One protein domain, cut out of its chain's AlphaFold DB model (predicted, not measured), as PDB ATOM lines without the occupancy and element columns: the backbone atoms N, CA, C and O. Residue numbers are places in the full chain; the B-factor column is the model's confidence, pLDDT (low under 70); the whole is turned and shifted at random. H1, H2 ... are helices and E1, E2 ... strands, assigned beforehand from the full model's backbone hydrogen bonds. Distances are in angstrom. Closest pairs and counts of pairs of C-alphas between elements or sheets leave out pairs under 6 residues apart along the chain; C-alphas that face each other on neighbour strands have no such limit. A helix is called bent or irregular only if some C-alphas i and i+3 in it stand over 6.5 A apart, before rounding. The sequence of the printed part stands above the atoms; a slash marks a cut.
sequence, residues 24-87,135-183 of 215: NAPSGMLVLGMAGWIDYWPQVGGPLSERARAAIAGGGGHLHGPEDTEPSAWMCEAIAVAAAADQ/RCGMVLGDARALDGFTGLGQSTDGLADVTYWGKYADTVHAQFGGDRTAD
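Overview. This is residues 24 to 87 and 135 to 183 of the 215 residues of an uncharacterized protein of Streptomyces sviceus ATCC 29083 (UniProt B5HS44). A twisted sheet of four strands has H1, H2 and H3 over one face and its other face bare of named helices, while H4 sits off to one side at the end of a long link. The order along the 113 printed residues is E1 H1 H2 E2 E3 E4 H3 H4; the sheet's order is E2 E3 E1 E4, antiparallel throughout. The class is mixed, helices and strands, with under half of the residues in named elements. The whole is compact, with a radius of gyration of the C-alphas of 14.4 A, and spans 43 by 34 by 23 A.

Arrangement. E1, residues 29 to 34, is an inner strand between E3, residues 78 to 82, and the edge strand E4, residues 138 to 142. N 32 and O 79 are 2.9 A apart, and N 33 and O 139 are 2.9 A apart, both within hydrogen-bond range. H1, residues 35 to 43, is irregular, C-alphas 36 and 39 being 7.7 A apart; its height over the sheet is 8.8 A. H2, residues 48 to 57, is over E3 at a height of 7.0 A, slantwise at 52 degrees on the local plane; the closest C-alphas, of Ala 52 and Ala 80, are 5.2 A apart. E2, residues 61 to 63, is the other edge strand and makes a hairpin with E3, N 63 and O 78 being 2.7 A apart. E1, H1, H2 and E2 make a split strand-helix-strand unit, two strands running the same way with E3 between them; its crossover is left-handed. H3, residues 143 to 149, touches H2 at a shallow tilt of 11 degrees, opposite ways, the closest C-alphas being those of Ser 49 and Ala 143, 4.6 A. H1, H2 and H3 are on the same face, giving two layers, helices on one face of a sheet. H4, residues 169 to 176, is not on the sheet and is apart from H3. O i to N i+4 pairs are within hydrogen-bond range throughout H2, H3 and H4, but in 1 of 5 in H1, which has 4 of 6 O i to N i+3 pairs within range.

Along the chain. E1 begins at C-alpha 29 (-15.803, -11.144, 22.681) and is 16.5 A long. H1 measures 14.7 A, H2 14.2 A, E3 13.6 A and E4 13.5 A. H4 ends at C-alpha 176 (3.256, -12.039, 39.606).

Size, cuts and confidence. The C-alphas farthest apart, of Asp 68 and Asp 183, are 45.7 A apart. Residues 88 to 134 are not printed; C-alphas 87 and 135 are 30.3 A apart. The links E2 to E3 and H3 to H4 are long. Mean pLDDT of the printed part is 72.6; residues under 70 include 65 to 76 and 150 to 168.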
ATOM      1  N   ASN A  24      -7.169 -16.369  24.234       85.69
ATOM      2  CA  ASN A  24      -8.424 -17.104  24.076       85.69
ATOM      3  C   ASN A  24      -9.617 -16.173  24.341       85.69
ATOM      4  O   ASN A  24      -9.605 -15.416  25.310       85.69
ATOM      5  N   ALA A  25     -10.658 -16.253  23.506       90.62
ATOM      6  CA  ALA A  25     -11.888 -15.467  23.653       90.62
ATOM      7  C   ALA A  25     -13.150 -16.356  23.622       90.62
ATOM      8  O   ALA A  25     -13.987 -16.203  22.731       90.62
ATOM      9  N   PRO A  26     -13.316 -17.311  24.563       88.44
ATOM     10  CA  PRO A  26     -14.408 -18.292  24.536       88.44
ATOM     11  C   PRO A  26     -15.816 -17.679  24.625       88.44
ATOM     12  O   PRO A  26     -16.799 -18.340  24.291       88.44
ATOM     13  N   SER A  27     -15.956 -16.425  25.061       88.31
ATOM     14  CA  SER A  27     -17.231 -15.699  25.010       88.31
ATOM     15  C   SER A  27     -17.584 -15.170  23.614       88.31
ATOM     16  O   SER A  27     -18.692 -14.668  23.420       88.31
ATOM     17  N   GLY A  28     -16.655 -15.261  22.656       92.25
ATOM     18  CA  GLY A  28     -16.733 -14.638  21.335       92.25
ATOM     19  C   GLY A  28     -16.482 -13.128  21.351       92.25
ATOM     20  O   GLY A  28     -16.737 -12.455  20.353       92.25
ATOM     21  N   MET A  29     -16.024 -12.577  22.481       93.25
ATOM     22  CA  MET A  29     -15.803 -11.144  22.681       93.25
ATOM     23  C   MET A  29     -14.368 -10.905  23.139       93.25
ATOM     24  O   MET A  29     -13.995 -11.291  24.248       93.25
ATOM     25  N   LEU A  30     -13.584 -10.237  22.299       91.69
ATOM     26  CA  LEU A  30     -12.230  -9.810  22.622       91.69
ATOM     27  C   LEU A  30     -12.247  -8.337  23.028       91.69
ATOM     28  O   LEU A  30     -12.830  -7.506  22.327       91.69
ATOM     29  N   VAL A  31     -11.595  -8.016  24.143       90.06
ATOM     30  CA  VAL A  31     -11.475  -6.647  24.647       90.06
ATOM     31  C   VAL A  31     -10.012  -6.273  24.815       90.06
ATOM     32  O   VAL A  31      -9.252  -6.997  25.457       90.06
ATOM     33  N   LEU A  32      -9.640  -5.120  24.263       87.38
ATOM     34  CA  LEU A  32      -8.375  -4.435  24.513       87.38
ATOM     35  C   LEU A  32      -8.657  -3.226  25.399       87.38
ATOM     36  O   LEU A  32      -9.413  -2.350  24.992       87.38
ATOM     37  N   GLY A  33      -8.060  -3.154  26.584       83.44
ATOM     38  CA  GLY A  33      -8.299  -2.059  27.520       83.44
ATOM     39  C   GLY A  33      -7.042  -1.584  28.233       83.44
ATOM     40  O   GLY A  33      -6.039  -2.295  28.311       83.44
ATOM     41  N   MET A  34      -7.099  -0.371  28.774       79.31
ATOM     42  CA  MET A  34      -6.022   0.172  29.602       79.31
ATOM     43  C   MET A  34      -6.018  -0.490  30.985       79.31
ATOM     44  O   MET A  34      -6.974  -0.348  31.749       79.31
ATOM     45  N   ALA A  35      -4.928  -1.169  31.354       76.38
ATOM     46  CA  ALA A  35      -4.832  -1.858  32.643       76.38
ATOM     47  C   ALA A  35      -4.809  -0.880  33.829       76.38
ATOM     48  O   ALA A  35      -5.287  -1.219  34.904       76.38
ATOM     49  N   GLY A  36      -4.313   0.351  33.636       73.75
ATOM     50  CA  GLY A  36      -4.331   1.393  34.673       73.75
ATOM     51  C   GLY A  36      -5.737   1.812  35.127       73.75
ATOM     52  O   GLY A  36      -5.876   2.433  36.175       73.75
ATOM     53  N   TRP A  37      -6.769   1.442  34.364       73.50
ATOM     54  CA  TRP A  37      -8.172   1.774  34.625       73.50
ATOM     55  C   TRP A  37      -9.031   0.557  34.967       73.50
ATOM     56  O   TRP A  37     -10.248   0.680  35.100       73.50
ATOM     57  N   ILE A  38      -8.417  -0.614  35.132       73.75
ATOM     58  CA  ILE A  38      -9.146  -1.867  35.327       73.75
ATOM     59  C   ILE A  38     -10.025  -1.839  36.587       73.75
ATOM     60  O   ILE A  38     -11.189  -2.224  36.533       73.75
ATOM     61  N   ASP A  39      -9.531  -1.245  37.677       72.31
ATOM     62  CA  ASP A  39     -10.261  -1.098  38.946       72.31
ATOM     63  C   ASP A  39     -11.439  -0.105  38.863       72.31
ATOM     64  O   ASP A  39     -12.317  -0.074  39.733       72.31
ATOM     65  N   TYR A  40     -11.476   0.719  37.812       74.69
ATOM     66  CA  TYR A  40     -12.558   1.668  37.563       74.69
ATOM     67  C   TYR A  40     -13.659   1.083  36.685       74.69
ATOM     68  O   TYR A  40     -14.790   1.549  36.769       74.69
ATOM     69  N   TRP A  41     -13.395   0.042  35.889       77.31
ATOM     70  CA  TRP A  41     -14.414  -0.556  35.019       77.31
ATOM     71  C   TRP A  41     -15.701  -0.980  35.741       77.31
ATOM     72  O   TRP A  41     -16.767  -0.749  35.166       77.31
ATOM     73  N   PRO A  42     -15.661  -1.497  36.988       73.81
ATOM     74  CA  PRO A  42     -16.875  -1.774  37.752       73.81
ATOM     75  C   PRO A  42     -17.727  -0.556  38.099       73.81
ATOM     76  O   PRO A  42     -18.915  -0.683  38.375       73.81
ATOM     77  N   GLN A  43     -17.117   0.625  38.130       74.81
ATOM     78  CA  GLN A  43     -17.757   1.877  38.533       74.81
ATOM     79  C   GLN A  43     -18.400   2.597  37.338       74.81
ATOM     80  O   GLN A  43     -19.161   3.543  37.513       74.81
ATOM     81  N   VAL A  44     -18.090   2.149  36.120       71.81
ATOM     82  CA  VAL A  44     -18.361   2.842  34.853       71.81
ATOM     83  C   VAL A  44     -19.614   2.275  34.153       71.81
ATOM     84  O   VAL A  44     -19.861   2.498  32.972       71.81
ATOM     85  N   GLY A  45     -20.460   1.556  34.898       72.19
ATOM     86  CA  GLY A  45     -21.734   1.014  34.429       72.19
ATOM     87  C   GLY A  45     -21.891  -0.462  34.779       72.19
ATOM     88  O   GLY A  45     -21.518  -0.894  35.865       72.19
ATOM     89  N   GLY A  46     -22.475  -1.231  33.857       77.12
ATOM     90  CA  GLY A  46     -22.580  -2.685  33.983       77.12
ATOM     91  C   GLY A  46     -21.249  -3.415  33.733       77.12
ATOM     92  O   GLY A  46     -20.265  -2.786  33.313       77.12
ATOM     93  N   PRO A  47     -21.225  -4.748  33.938       84.75
ATOM     94  CA  PRO A  47     -20.072  -5.594  33.636       84.75
ATOM     95  C   PRO A  47     -19.488  -5.309  32.246       84.75
ATOM     96  O   PRO A  47     -20.220  -5.046  31.284       84.75
ATOM     97  N   LEU A  48     -18.164  -5.374  32.125       83.44
ATOM     98  CA  LEU A  48     -17.437  -5.179  30.874       83.44
ATOM     99  C   LEU A  48     -17.972  -6.103  29.778       83.44
ATOM    100  O   LEU A  48     -18.147  -5.649  28.652       83.44
ATOM    101  N   SER A  49     -18.304  -7.361  30.090       87.88
ATOM    102  CA  SER A  49     -18.840  -8.290  29.087       87.88
ATOM    103  C   SER A  49     -20.230  -7.920  28.569       87.88
ATOM    104  O   SER A  49     -20.569  -8.255  27.433       87.88
ATOM    105  N   GLU A  50     -21.049  -7.223  29.356       89.75
ATOM    106  CA  GLU A  50     -22.346  -6.725  28.894       89.75
ATOM    107  C   GLU A  50     -22.172  -5.526  27.968       89.75
ATOM    108  O   GLU A  50     -22.770  -5.487  26.889       89.75
ATOM    109  N   ARG A  51     -21.285  -4.599  28.342       87.25
ATOM    110  CA  ARG A  51     -20.932  -3.443  27.510       87.25
ATOM    111  C   ARG A  51     -20.259  -3.878  26.204       87.25
ATOM    112  O   ARG A  51     -20.641  -3.407  25.136       87.25
ATOM    113  N   ALA A  52     -19.345  -4.845  26.269       89.31
ATOM    114  CA  ALA A  52     -18.703  -5.452  25.105       89.31
ATOM    115  C   ALA A  52     -19.728  -6.094  24.165       89.31
ATOM    116  O   ALA A  52     -19.703  -5.839  22.964       89.31
ATOM    117  N   ARG A  53     -20.684  -6.864  24.703       91.88
ATOM    118  CA  ARG A  53     -21.762  -7.463  23.904       91.88
ATOM    119  C   ARG A  53     -22.585  -6.406  23.172       91.88
ATOM    120  O   ARG A  53     -22.903  -6.599  22.000       91.88
ATOM    121  N   ALA A  54     -22.926  -5.311  23.849       88.94
ATOM    122  CA  ALA A  54     -23.676  -4.212  23.249       88.94
ATOM    123  C   ALA A  54     -22.889  -3.530  22.117       88.94
ATOM    124  O   ALA A  54     -23.433  -3.349  21.031       88.94
ATOM    125  N   ALA A  55     -21.601  -3.235  22.328       86.88
ATOM    126  CA  ALA A  55     -20.736  -2.669  21.289       86.88
ATOM    127  C   ALA A  55     -20.600  -3.612  20.081       86.88
ATOM    128  O   ALA A  55     -20.731  -3.197  18.932       86.88
ATOM    129  N   ILE A  56     -20.417  -4.910  20.331       90.25
ATOM    130  CA  ILE A  56     -20.284  -5.934  19.288       90.25
ATOM    131  C   ILE A  56     -21.559  -6.078  18.455       90.25
ATOM    132  O   ILE A  56     -21.468  -6.253  17.240       90.25
ATOM    133  N   ALA A  57     -22.739  -5.941  19.061       87.81
ATOM    134  CA  ALA A  57     -23.998  -5.919  18.317       87.81
ATOM    135  C   ALA A  57     -24.059  -4.770  17.287       87.81
ATOM    136  O   ALA A  57     -24.767  -4.887  16.288       87.81
ATOM    137  N   GLY A  58     -23.293  -3.694  17.502       81.44
ATOM    138  CA  GLY A  58     -23.101  -2.582  16.567       81.44
ATOM    139  C   GLY A  58     -21.921  -2.736  15.595       81.44
ATOM    140  O   GLY A  58     -21.661  -1.809  14.835       81.44
ATOM    141  N   GLY A  59     -21.216  -3.873  15.593       80.81
ATOM    142  CA  GLY A  59     -20.010  -4.102  14.781       80.81
ATOM    143  C   GLY A  59     -18.688  -3.985  15.550       80.81
ATOM    144  O   GLY A  59     -17.623  -4.098  14.947       80.81
ATOM    145  N   GLY A  60     -18.752  -3.811  16.870       85.56
ATOM    146  CA  GLY A  60     -17.604  -3.534  17.731       85.56
ATOM    147  C   GLY A  60     -17.410  -2.035  17.951       85.56
ATOM    148  O   GLY A  60     -18.101  -1.209  17.359       85.56
ATOM    149  N   GLY A  61     -16.474  -1.684  18.828       83.25
ATOM    150  CA  GLY A  61     -16.119  -0.292  19.083       83.25
ATOM    151  C   GLY A  61     -15.727  -0.008  20.524       83.25
ATOM    152  O   GLY A  61     -15.501  -0.915  21.328       83.25
ATOM    153  N   HIS A  62     -15.632   1.282  20.827       82.75
ATOM    154  CA  HIS A  62     -15.212   1.777  22.127       82.75
ATOM    155  C   HIS A  62     -16.245   1.512  23.223       82.75
ATOM    156  O   HIS A  62     -17.455   1.649  23.041       82.75
ATOM    157  N   LEU A  63     -15.729   1.194  24.401       81.50
ATOM    158  CA  LEU A  63     -16.454   1.120  25.652       81.50
ATOM    159  C   LEU A  63     -16.120   2.381  26.439       81.50
ATOM    160  O   LEU A  63     -15.089   2.438  27.098       81.50
ATOM    161  N   HIS A  64     -16.982   3.388  26.354       73.31
ATOM    162  CA  HIS A  64     -16.839   4.616  27.131       73.31
ATOM    163  C   HIS A  64     -17.551   4.508  28.481       73.31
ATOM    164  O   HIS A  64     -18.361   3.600  28.711       73.31
ATOM    165  N   GLY A  65     -17.238   5.445  29.378       62.91
ATOM    166  CA  GLY A  65     -18.074   5.677  30.546       62.91
ATOM    167  C   GLY A  65     -19.434   6.274  30.209       62.91
ATOM    168  O   GLY A  65     -19.669   6.644  29.059       62.91
ATOM    169  N   PRO A  66     -20.361   6.298  31.182       57.56
ATOM    170  CA  PRO A  66     -21.734   6.719  30.940       57.56
ATOM    171  C   PRO A  66     -21.781   8.149  30.387       57.56
ATOM    172  O   PRO A  66     -21.082   9.031  30.888       57.56
ATOM    173  N   GLU A  67     -22.643   8.367  29.388       53.72
ATOM    174  CA  GLU A  67     -22.830   9.651  28.681       53.72
ATOM    175  C   GLU A  67     -23.147  10.833  29.618       53.72
ATOM    176  O   GLU A  67     -22.893  11.981  29.263       53.72
ATOM    177  N   ASP A  68     -23.654  10.557  30.826       48.34
ATOM    178  CA  ASP A  68     -24.010  11.562  31.837       48.34
ATOM    179  C   ASP A  68     -22.816  12.075  32.662       48.34
ATOM    180  O   ASP A  68     -22.961  12.992  33.476       48.34
ATOM    181  N   THR A  69     -21.629  11.489  32.492       52.50
ATOM    182  CA  THR A  69     -20.398  12.061  33.049       52.50
ATOM    183  C   THR A  69     -19.831  13.078  32.071       52.50
ATOM    184  O   THR A  69     -19.827  12.837  30.869       52.50
ATOM    185  N   GLU A  70     -19.404  14.236  32.594       53.12
ATOM    186  CA  GLU A  70     -18.798  15.340  31.837       53.12
ATOM    187  C   GLU A  70     -18.000  14.829  30.625       53.12
ATOM    188  O   GLU A  70     -17.222  13.886  30.791       53.12
ATOM    189  N   PRO A  71     -18.094  15.465  29.441       51.78
ATOM    190  CA  PRO A  71     -17.393  15.066  28.213       51.78
ATOM    191  C   PRO A  71     -15.852  15.121  28.306       51.78
ATOM    192  O   PRO A  71     -15.175  15.154  27.290       51.78
ATOM    193  N   SER A  72     -15.283  15.135  29.510       45.09
ATOM    194  CA  SER A  72     -13.886  14.881  29.866       45.09
ATOM    195  C   SER A  72     -13.648  13.477  30.463       45.09
ATOM    196  O   SER A  72     -12.500  13.104  30.687       45.09
ATOM    197  N   ALA A  73     -14.684  12.647  30.651       51.59
ATOM    198  CA  ALA A  73     -14.598  11.281  31.185       51.59
ATOM    199  C   ALA A  73     -14.173  10.219  30.142       51.59
ATOM    200  O   ALA A  73     -14.589   9.063  30.205       51.59
ATOM    201  N   TRP A  74     -13.269  10.584  29.228       54.88
ATOM    202  CA  TRP A  74     -12.607   9.708  28.239       54.88
ATOM    203  C   TRP A  74     -11.608   8.742  28.900       54.88
ATOM    204  O   TRP A  74     -10.614   8.339  28.320       54.88
ATOM    205  N   MET A  75     -11.801   8.438  30.179       55.66
ATOM    206  CA  MET A  75     -10.745   7.912  31.031       55.66
ATOM    207  C   MET A  75     -10.709   6.383  31.065       55.66
ATOM    208  O   MET A  75      -9.667   5.805  31.323       55.66
ATOM    209  N   CYS A  76     -11.821   5.705  30.777       57.94
ATOM    210  CA  CYS A  76     -11.867   4.245  30.727       57.94
ATOM    211  C   CYS A  76     -11.991   3.793  29.284       57.94
ATOM    212  O   CYS A  76     -13.089   3.507  28.822       57.94
ATOM    213  N   GLU A  77     -10.868   3.758  28.578       72.56
ATOM    214  CA  GLU A  77     -10.867   3.345  27.186       72.56
ATOM    215  C   GLU A  77     -10.588   1.850  27.056       72.56
ATOM    216  O   GLU A  77      -9.508   1.340  27.377       72.56
ATOM    217  N   ALA A  78     -11.603   1.138  26.584       82.44
ATOM    218  CA  ALA A  78     -11.445  -0.193  26.040       82.44
ATOM    219  C   ALA A  78     -12.131  -0.268  24.677       82.44
ATOM    220  O   ALA A  78     -13.098   0.443  24.427       82.44
ATOM    221  N   ILE A  79     -11.644  -1.137  23.802       86.06
ATOM    222  CA  ILE A  79     -12.287  -1.491  22.537       86.06
ATOM    223  C   ILE A  79     -12.753  -2.935  22.647       86.06
ATOM    224  O   ILE A  79     -11.993  -3.797  23.090       86.06
ATOM    225  N   ALA A  80     -13.986  -3.200  22.223       89.19
ATOM    226  CA  ALA A  80     -14.548  -4.540  22.136       89.19
ATOM    227  C   ALA A  80     -14.841  -4.924  20.686       89.19
ATOM    228  O   ALA A  80     -15.440  -4.152  19.935       89.19
ATOM    229  N   VAL A  81     -14.475  -6.149  20.314       90.56
ATOM    230  CA  VAL A  81     -14.765  -6.733  19.001       90.56
ATOM    231  C   VAL A  81     -15.224  -8.176  19.113       90.56
ATOM    232  O   VAL A  81     -14.887  -8.887  20.062       90.56
ATOM    233  N   ALA A  82     -15.991  -8.617  18.115       91.69
ATOM    234  CA  ALA A  82     -16.286 -10.030  17.950       91.69
ATOM    235  C   ALA A  82     -14.999 -10.789  17.605       91.69
ATOM    236  O   ALA A  82     -14.177 -10.302  16.826       91.69
ATOM    237  N   ALA A  83     -14.860 -11.996  18.139       91.88
ATOM    238  CA  ALA A  83     -13.778 -12.902  17.788       91.88
ATOM    239  C   ALA A  83     -14.260 -14.357  17.750       91.88
ATOM    240  O   ALA A  83     -15.318 -14.693  18.287       91.88
ATOM    241  N   ALA A  84     -13.485 -15.223  17.100       92.00
ATOM    242  CA  ALA A  84     -13.713 -16.658  17.125       92.00
ATOM    243  C   ALA A  84     -13.584 -17.191  18.560       92.00
ATOM    244  O   ALA A  84     -12.621 -16.887  19.262       92.00
ATOM    245  N   ALA A  85     -14.571 -17.978  18.986       91.88
ATOM    246  CA  ALA A  85     -14.655 -18.504  20.349       91.88
ATOM    247  C   ALA A  85     -14.014 -19.890  20.515       91.88
ATOM    248  O   ALA A  85     -13.895 -20.394  21.628       91.88
ATOM    249  N   ASP A  86     -13.643 -20.527  19.409       91.00
ATOM    250  CA  ASP A  86     -13.253 -21.933  19.321       91.00
ATOM    251  C   ASP A  86     -11.764 -22.138  19.012       91.00
ATOM    252  O   ASP A  86     -11.320 -23.275  18.842       91.00
ATOM    253  N   GLN A  87     -10.980 -21.060  18.964       84.56
ATOM    254  CA  GLN A  87      -9.548 -21.118  18.695       84.56
ATOM    255  C   GLN A  87      -8.772 -19.994  19.400       84.56
ATOM    256  O   GLN A  87      -9.321 -18.908  19.607       84.56
ATOM    257  N   ARG A 135       1.717   5.026  29.407       53.00
ATOM    258  CA  ARG A 135       2.765   4.141  29.957       53.00
ATOM    259  C   ARG A 135       2.208   3.036  30.862       53.00
ATOM    260  O   ARG A 135       2.983   2.210  31.351       53.00
ATOM    261  N   CYS A 136       0.910   3.057  31.157       56.78
ATOM    262  CA  CYS A 136       0.253   1.962  31.847       56.78
ATOM    263  C   CYS A 136       0.140   0.745  30.913       56.78
ATOM    264  O   CYS A 136       0.053   0.871  29.695       56.78
ATOM    265  N   GLY A 137       0.212  -0.458  31.483       70.50
ATOM    266  CA  GLY A 137       0.064  -1.681  30.695       70.50
ATOM    267  C   GLY A 137      -1.282  -1.712  29.965       70.50
ATOM    268  O   GLY A 137      -2.270  -1.161  30.448       70.50
ATOM    269  N   MET A 138      -1.324  -2.382  28.818       78.56
ATOM    270  CA  MET A 138      -2.573  -2.745  28.152       78.56
ATOM    271  C   MET A 138      -2.934  -4.173  28.548       78.56
ATOM    272  O   MET A 138      -2.048  -5.017  28.685       78.56
ATOM    273  N   VAL A 139      -4.224  -4.448  28.711       81.56
ATOM    274  CA  VAL A 139      -4.738  -5.808  28.868       81.56
ATOM    275  C   VAL A 139      -5.547  -6.182  27.634       81.56
ATOM    276  O   VAL A 139      -6.337  -5.385  27.129       81.56
ATOM    277  N   LEU A 140      -5.334  -7.398  27.148       86.31
ATOM    278  CA  LEU A 140      -6.085  -7.994  26.056       86.31
ATOM    279  C   LEU A 140      -6.660  -9.314  26.559       86.31
ATOM    280  O   LEU A 140      -5.911 -10.140  27.078       86.31
ATOM    281  N   GLY A 141      -7.967  -9.518  26.428       87.88
ATOM    282  CA  GLY A 141      -8.591 -10.726  26.957       87.88
ATOM    283  C   GLY A 141     -10.050 -10.902  26.579       87.88
ATOM    284  O   GLY A 141     -10.688 -10.011  26.014       87.88
ATOM    285  N   ASP A 142     -10.577 -12.074  26.920       90.12
ATOM    286  CA  ASP A 142     -12.005 -12.356  26.865       90.12
ATOM    287  C   ASP A 142     -12.786 -11.408  27.786       90.12
ATOM    288  O   ASP A 142     -12.432 -11.223  28.953       90.12
ATOM    289  N   ALA A 143     -13.886 -10.840  27.291       88.56
ATOM    290  CA  ALA A 143     -14.639  -9.852  28.061       88.56
ATOM    291  C   ALA A 143     -15.178 -10.400  29.400       88.56
ATOM    292  O   ALA A 143     -15.249  -9.657  30.377       88.56
ATOM    293  N   ARG A 144     -15.551 -11.689  29.477       86.50
ATOM    294  CA  ARG A 144     -16.020 -12.312  30.732       86.50
ATOM    295  C   ARG A 144     -14.869 -12.648  31.670       86.50
ATOM    296  O   ARG A 144     -15.032 -12.535  32.883       86.50
ATOM    297  N   ALA A 145     -13.717 -13.050  31.136       82.12
ATOM    298  CA  ALA A 145     -12.521 -13.247  31.954       82.12
ATOM    299  C   ALA A 145     -12.106 -11.936  32.638       82.12
ATOM    300  O   ALA A 145     -11.802 -11.920  33.831       82.12
ATOM    301  N   LEU A 146     -12.186 -10.819  31.910       83.06
ATOM    302  CA  LEU A 146     -11.886  -9.487  32.437       83.06
ATOM    303  C   LEU A 146     -12.918  -8.982  33.462       83.06
ATOM    304  O   LEU A 146     -12.539  -8.280  34.401       83.06
ATOM    305  N   ASP A 147     -14.189  -9.388  33.374       82.06
ATOM    306  CA  ASP A 147     -15.141  -9.177  34.480       82.06
ATOM    307  C   ASP A 147     -14.663  -9.870  35.762       82.06
ATOM    308  O   ASP A 147     -14.713  -9.291  36.846       82.06
ATOM    309  N   GLY A 148     -14.146 -11.097  35.648       73.19
ATOM    310  CA  GLY A 148     -13.533 -11.806  36.772       73.19
ATOM    311  C   GLY A 148     -12.310 -11.082  37.339       73.19
ATOM    312  O   GLY A 148     -12.180 -10.959  38.555       73.19
ATOM    313  N   PHE A 149     -11.455 -10.539  36.469       72.38
ATOM    314  CA  PHE A 149     -10.264  -9.782  36.868       72.38
ATOM    315  C   PHE A 149     -10.605  -8.508  37.662       72.38
ATOM    316  O   PHE A 149      -9.861  -8.120  38.557       72.38
ATOM    317  N   THR A 150     -11.760  -7.893  37.391       69.12
ATOM    318  CA  THR A 150     -12.256  -6.698  38.103       69.12
ATOM    319  C   THR A 150     -13.148  -7.015  39.311       69.12
ATOM    320  O   THR A 150     -13.722  -6.113  39.918       69.12
ATOM    321  N   GLY A 151     -13.280  -8.295  39.678       63.38
ATOM    322  CA  GLY A 151     -14.106  -8.741  40.804       63.38
ATOM    323  C   GLY A 151     -15.616  -8.738  40.537       63.38
ATOM    324  O   GLY A 151     -16.395  -8.936  41.469       63.38
ATOM    325  N   LEU A 152     -16.040  -8.535  39.285       62.97
ATOM    326  CA  LEU A 152     -17.445  -8.520  38.860       62.97
ATOM    327  C   LEU A 152     -17.929  -9.831  38.223       62.97
ATOM    328  O   LEU A 152     -19.111  -9.961  37.906       62.97
ATOM    329  N   GLY A 153     -17.046 -10.813  38.047       59.00
ATOM    330  CA  GLY A 153     -17.361 -12.096  37.425       59.00
ATOM    331  C   GLY A 153     -16.705 -13.286  38.120       59.00
ATOM    332  O   GLY A 153     -15.843 -13.145  38.985       59.00
ATOM    333  N   GLN A 154     -17.112 -14.488  37.718       54.38
ATOM    334  CA  GLN A 154     -16.331 -15.693  37.992       54.38
ATOM    335  C   GLN A 154     -15.259 -15.818  36.909       54.38
ATOM    336  O   GLN A 154     -15.560 -15.643  35.726       54.38
ATOM    337  N   SER A 155     -14.018 -16.106  37.305       52.81
ATOM    338  CA  SER A 155     -12.967 -16.439  36.342       52.81
ATOM    339  C   SER A 155     -13.438 -17.601  35.455       52.81
ATOM    340  O   SER A 155     -14.053 -18.549  35.946       52.81
ATOM    341  N   THR A 156     -13.221 -17.485  34.145       49.75
ATOM    342  CA  THR A 156     -13.822 -18.373  33.135       49.75
ATOM    343  C   THR A 156     -13.215 -19.780  33.166       49.75
ATOM    344  O   THR A 156     -13.888 -20.746  32.814       49.75
ATOM    345  N   ASP A 157     -11.987 -19.896  33.665       48.69
ATOM    346  CA  ASP A 157     -11.229 -21.131  33.896       48.69
ATOM    347  C   ASP A 157     -10.443 -21.124  35.231       48.69
ATOM    348  O   ASP A 157      -9.769 -22.098  35.565       48.69
ATOM    349  N   GLY A 158     -10.551 -20.057  36.031       41.22
ATOM    350  CA  GLY A 158      -9.780 -19.863  37.261       41.22
ATOM    351  C   GLY A 158      -8.426 -19.173  37.059       41.22
ATOM    352  O   GLY A 158      -7.729 -18.947  38.049       41.22
ATOM    353  N   LEU A 159      -8.050 -18.829  35.823       39.72
ATOM    354  CA  LEU A 159      -6.751 -18.279  35.457       39.72
ATOM    355  C   LEU A 159      -6.939 -17.012  34.605       39.72
ATOM    356  O   LEU A 159      -7.773 -16.929  33.713       39.72
ATOM    357  N   ALA A 160      -6.184 -15.962  34.906       47.31
ATOM    358  CA  ALA A 160      -5.925 -14.937  33.906       47.31
ATOM    359  C   ALA A 160      -4.639 -15.371  33.203       47.31
ATOM    360  O   ALA A 160      -3.591 -15.416  33.851       47.31
ATOM    361  N   ASP A 161      -4.710 -15.707  31.916       52.91
ATOM    362  CA  ASP A 161      -3.512 -15.924  31.105       52.91
ATOM    363  C   ASP A 161      -2.818 -14.568  30.918       52.91
ATOM    364  O   ASP A 161      -3.124 -13.796  30.010       52.91
ATOM    365  N   VAL A 162      -1.921 -14.225  31.844       53.00
ATOM    366  CA  VAL A 162      -1.144 -12.987  31.772       53.00
ATOM    367  C   VAL A 162       0.179 -13.287  31.086       53.00
ATOM    368  O   VAL A 162       0.995 -14.059  31.589       53.00
ATOM    369  N   THR A 163       0.393 -12.642  29.943       58.47
ATOM    370  CA  THR A 163       1.671 -12.650  29.228       58.47
ATOM    371  C   THR A 163       2.348 -11.290  29.388       58.47
ATOM    372  O   THR A 163       1.708 -10.251  29.215       58.47
ATOM    373  N   TYR A 164       3.643 -11.279  29.714       62.03
ATOM    374  CA  TYR A 164       4.400 -10.043  29.955       62.03
ATOM    375  C   TYR A 164       5.357  -9.711  28.813       62.03
ATOM    376  O   TYR A 164       6.116 -10.563  28.351       62.03
ATOM    377  N   TRP A 165       5.395  -8.432  28.429       61.81
ATOM    378  CA  TRP A 165       6.302  -7.909  27.412       61.81
ATOM    379  C   TRP A 165       6.838  -6.515  27.782       61.81
ATOM    380  O   TRP A 165       6.195  -5.754  28.505       61.81
ATOM    381  N   GLY A 166       8.027  -6.174  27.276       64.62
ATOM    382  CA  GLY A 166       8.661  -4.864  27.447       64.62
ATOM    383  C   GLY A 166       9.772  -4.832  28.502       64.62
ATOM    384  O   GLY A 166      10.166  -5.851  29.065       64.62
ATOM    385  N   LYS A 167      10.301  -3.630  28.773       62.44
ATOM    386  CA  LYS A 167      11.514  -3.399  29.589       62.44
ATOM    387  C   LYS A 167      11.495  -4.061  30.974       62.44
ATOM    388  O   LYS A 167      12.555  -4.367  31.511       62.44
ATOM    389  N   TYR A 168      10.312  -4.243  31.560       67.56
ATOM    390  CA  TYR A 168      10.148  -4.775  32.915       67.56
ATOM    391  C   TYR A 168       9.511  -6.169  32.949       67.56
ATOM    392  O   TYR A 168       9.132  -6.614  34.027       67.56
ATOM    393  N   ALA A 169       9.405  -6.865  31.809       70.75
ATOM    394  CA  ALA A 169       8.727  -8.161  31.726       70.75
ATOM    395  C   ALA A 169       9.261  -9.178  32.749       70.75
ATOM    396  O   ALA A 169       8.469  -9.773  33.471       70.75
ATOM    397  N   ASP A 170      10.585  -9.300  32.893       75.44
ATOM    398  CA  ASP A 170      11.204 -10.224  33.856       75.44
ATOM    399  C   ASP A 170      10.869  -9.873  35.309       75.44
ATOM    400  O   ASP A 170      10.560 -10.754  36.112       75.44
ATOM    401  N   THR A 171      10.905  -8.582  35.653       72.75
ATOM    402  CA  THR A 171      10.573  -8.099  36.999       72.75
ATOM    403  C   THR A 171       9.112  -8.378  37.334       72.75
ATOM    404  O   THR A 171       8.811  -8.837  38.434       72.75
ATOM    405  N   VAL A 172       8.207  -8.125  36.387       64.56
ATOM    406  CA  VAL A 172       6.769  -8.341  36.579       64.56
ATOM    407  C   VAL A 172       6.464  -9.842  36.649       64.56
ATOM    408  O   VAL A 172       5.782 -10.270  37.575       64.56
ATOM    409  N   HIS A 173       7.044 -10.660  35.769       69.62
ATOM    410  CA  HIS A 173       6.910 -12.119  35.820       69.62
ATOM    411  C   HIS A 173       7.422 -12.703  37.146       69.62
ATOM    412  O   HIS A 173       6.741 -13.501  37.783       69.62
ATOM    413  N   ALA A 174       8.599 -12.277  37.614       71.25
ATOM    414  CA  ALA A 174       9.147 -12.745  38.887       71.25
ATOM    415  C   ALA A 174       8.247 -12.398  40.088       71.25
ATOM    416  O   ALA A 174       8.244 -13.126  41.080       71.25
ATOM    417  N   GLN A 175       7.500 -11.295  40.008       68.25
ATOM    418  CA  GLN A 175       6.607 -10.846  41.071       68.25
ATOM    419  C   GLN A 175       5.216 -11.495  41.004       68.25
ATOM    420  O   GLN A 175       4.640 -11.781  42.053       68.25
ATOM    421  N   PHE A 176       4.671 -11.706  39.803       62.75
ATOM    422  CA  PHE A 176       3.256 -12.039  39.606       62.75
ATOM    423  C   PHE A 176       2.993 -13.382  38.897       62.75
ATOM    424  O   PHE A 176       1.844 -13.811  38.855       62.75
ATOM    425  N   GLY A 177       4.017 -14.086  38.401       66.00
ATOM    426  CA  GLY A 177       3.862 -15.363  37.685       66.00
ATOM    427  C   GLY A 177       3.675 -15.186  36.175       66.00
ATOM    428  O   GLY A 177       4.374 -14.368  35.592       66.00
ATOM    429  N   GLY A 178       2.790 -15.978  35.551       64.50
ATOM    430  CA  GLY A 178       2.378 -15.907  34.133       64.50
ATOM    431  C   GLY A 178       3.426 -16.303  33.080       64.50
ATOM    432  O   GLY A 178       4.586 -16.578  33.399       64.50
ATOM    433  N   ASP A 179       3.000 -16.348  31.816       61.25
ATOM    434  CA  ASP A 179       3.811 -16.848  30.703       61.25
ATOM    435  C   ASP A 179       4.762 -15.786  30.139       61.25
ATOM    436  O   ASP A 179       4.481 -14.582  30.097       61.25
ATOM    437  N   ARG A 180       5.922 -16.254  29.667       59.38
ATOM    438  CA  ARG A 180       6.901 -15.419  28.965       59.38
ATOM    439  C   ARG A 180       6.685 -15.504  27.464       59.38
ATOM    440  O   ARG A 180       6.766 -16.581  26.879       59.38
ATOM    441  N   THR A 181       6.599 -14.352  26.808       55.91
ATOM    442  CA  THR A 181       6.595 -14.280  25.337       55.91
ATOM    443  C   THR A 181       7.881 -14.844  24.712       55.91
ATOM    444  O   THR A 181       7.863 -15.410  23.625       55.91
ATOM    445  N   ALA A 182       9.030 -14.732  25.389       49.06
ATOM    446  CA  ALA A 182      10.297 -15.258  24.867       49.06
ATOM    447  C   ALA A 182      10.366 -16.800  24.850       49.06
ATOM    448  O   ALA A 182      11.192 -17.364  24.126       49.06
ATOM    449  N   ASP A 183       9.502 -17.476  25.614       45.75
ATOM    450  CA  ASP A 183       9.468 -18.937  25.685       45.75
ATOM    451  C   ASP A 183       8.543 -19.548  24.618       45.75
ATOM    452  O   ASP A 183       8.772 -20.680  24.191       45.75
TER     453      ASP A 183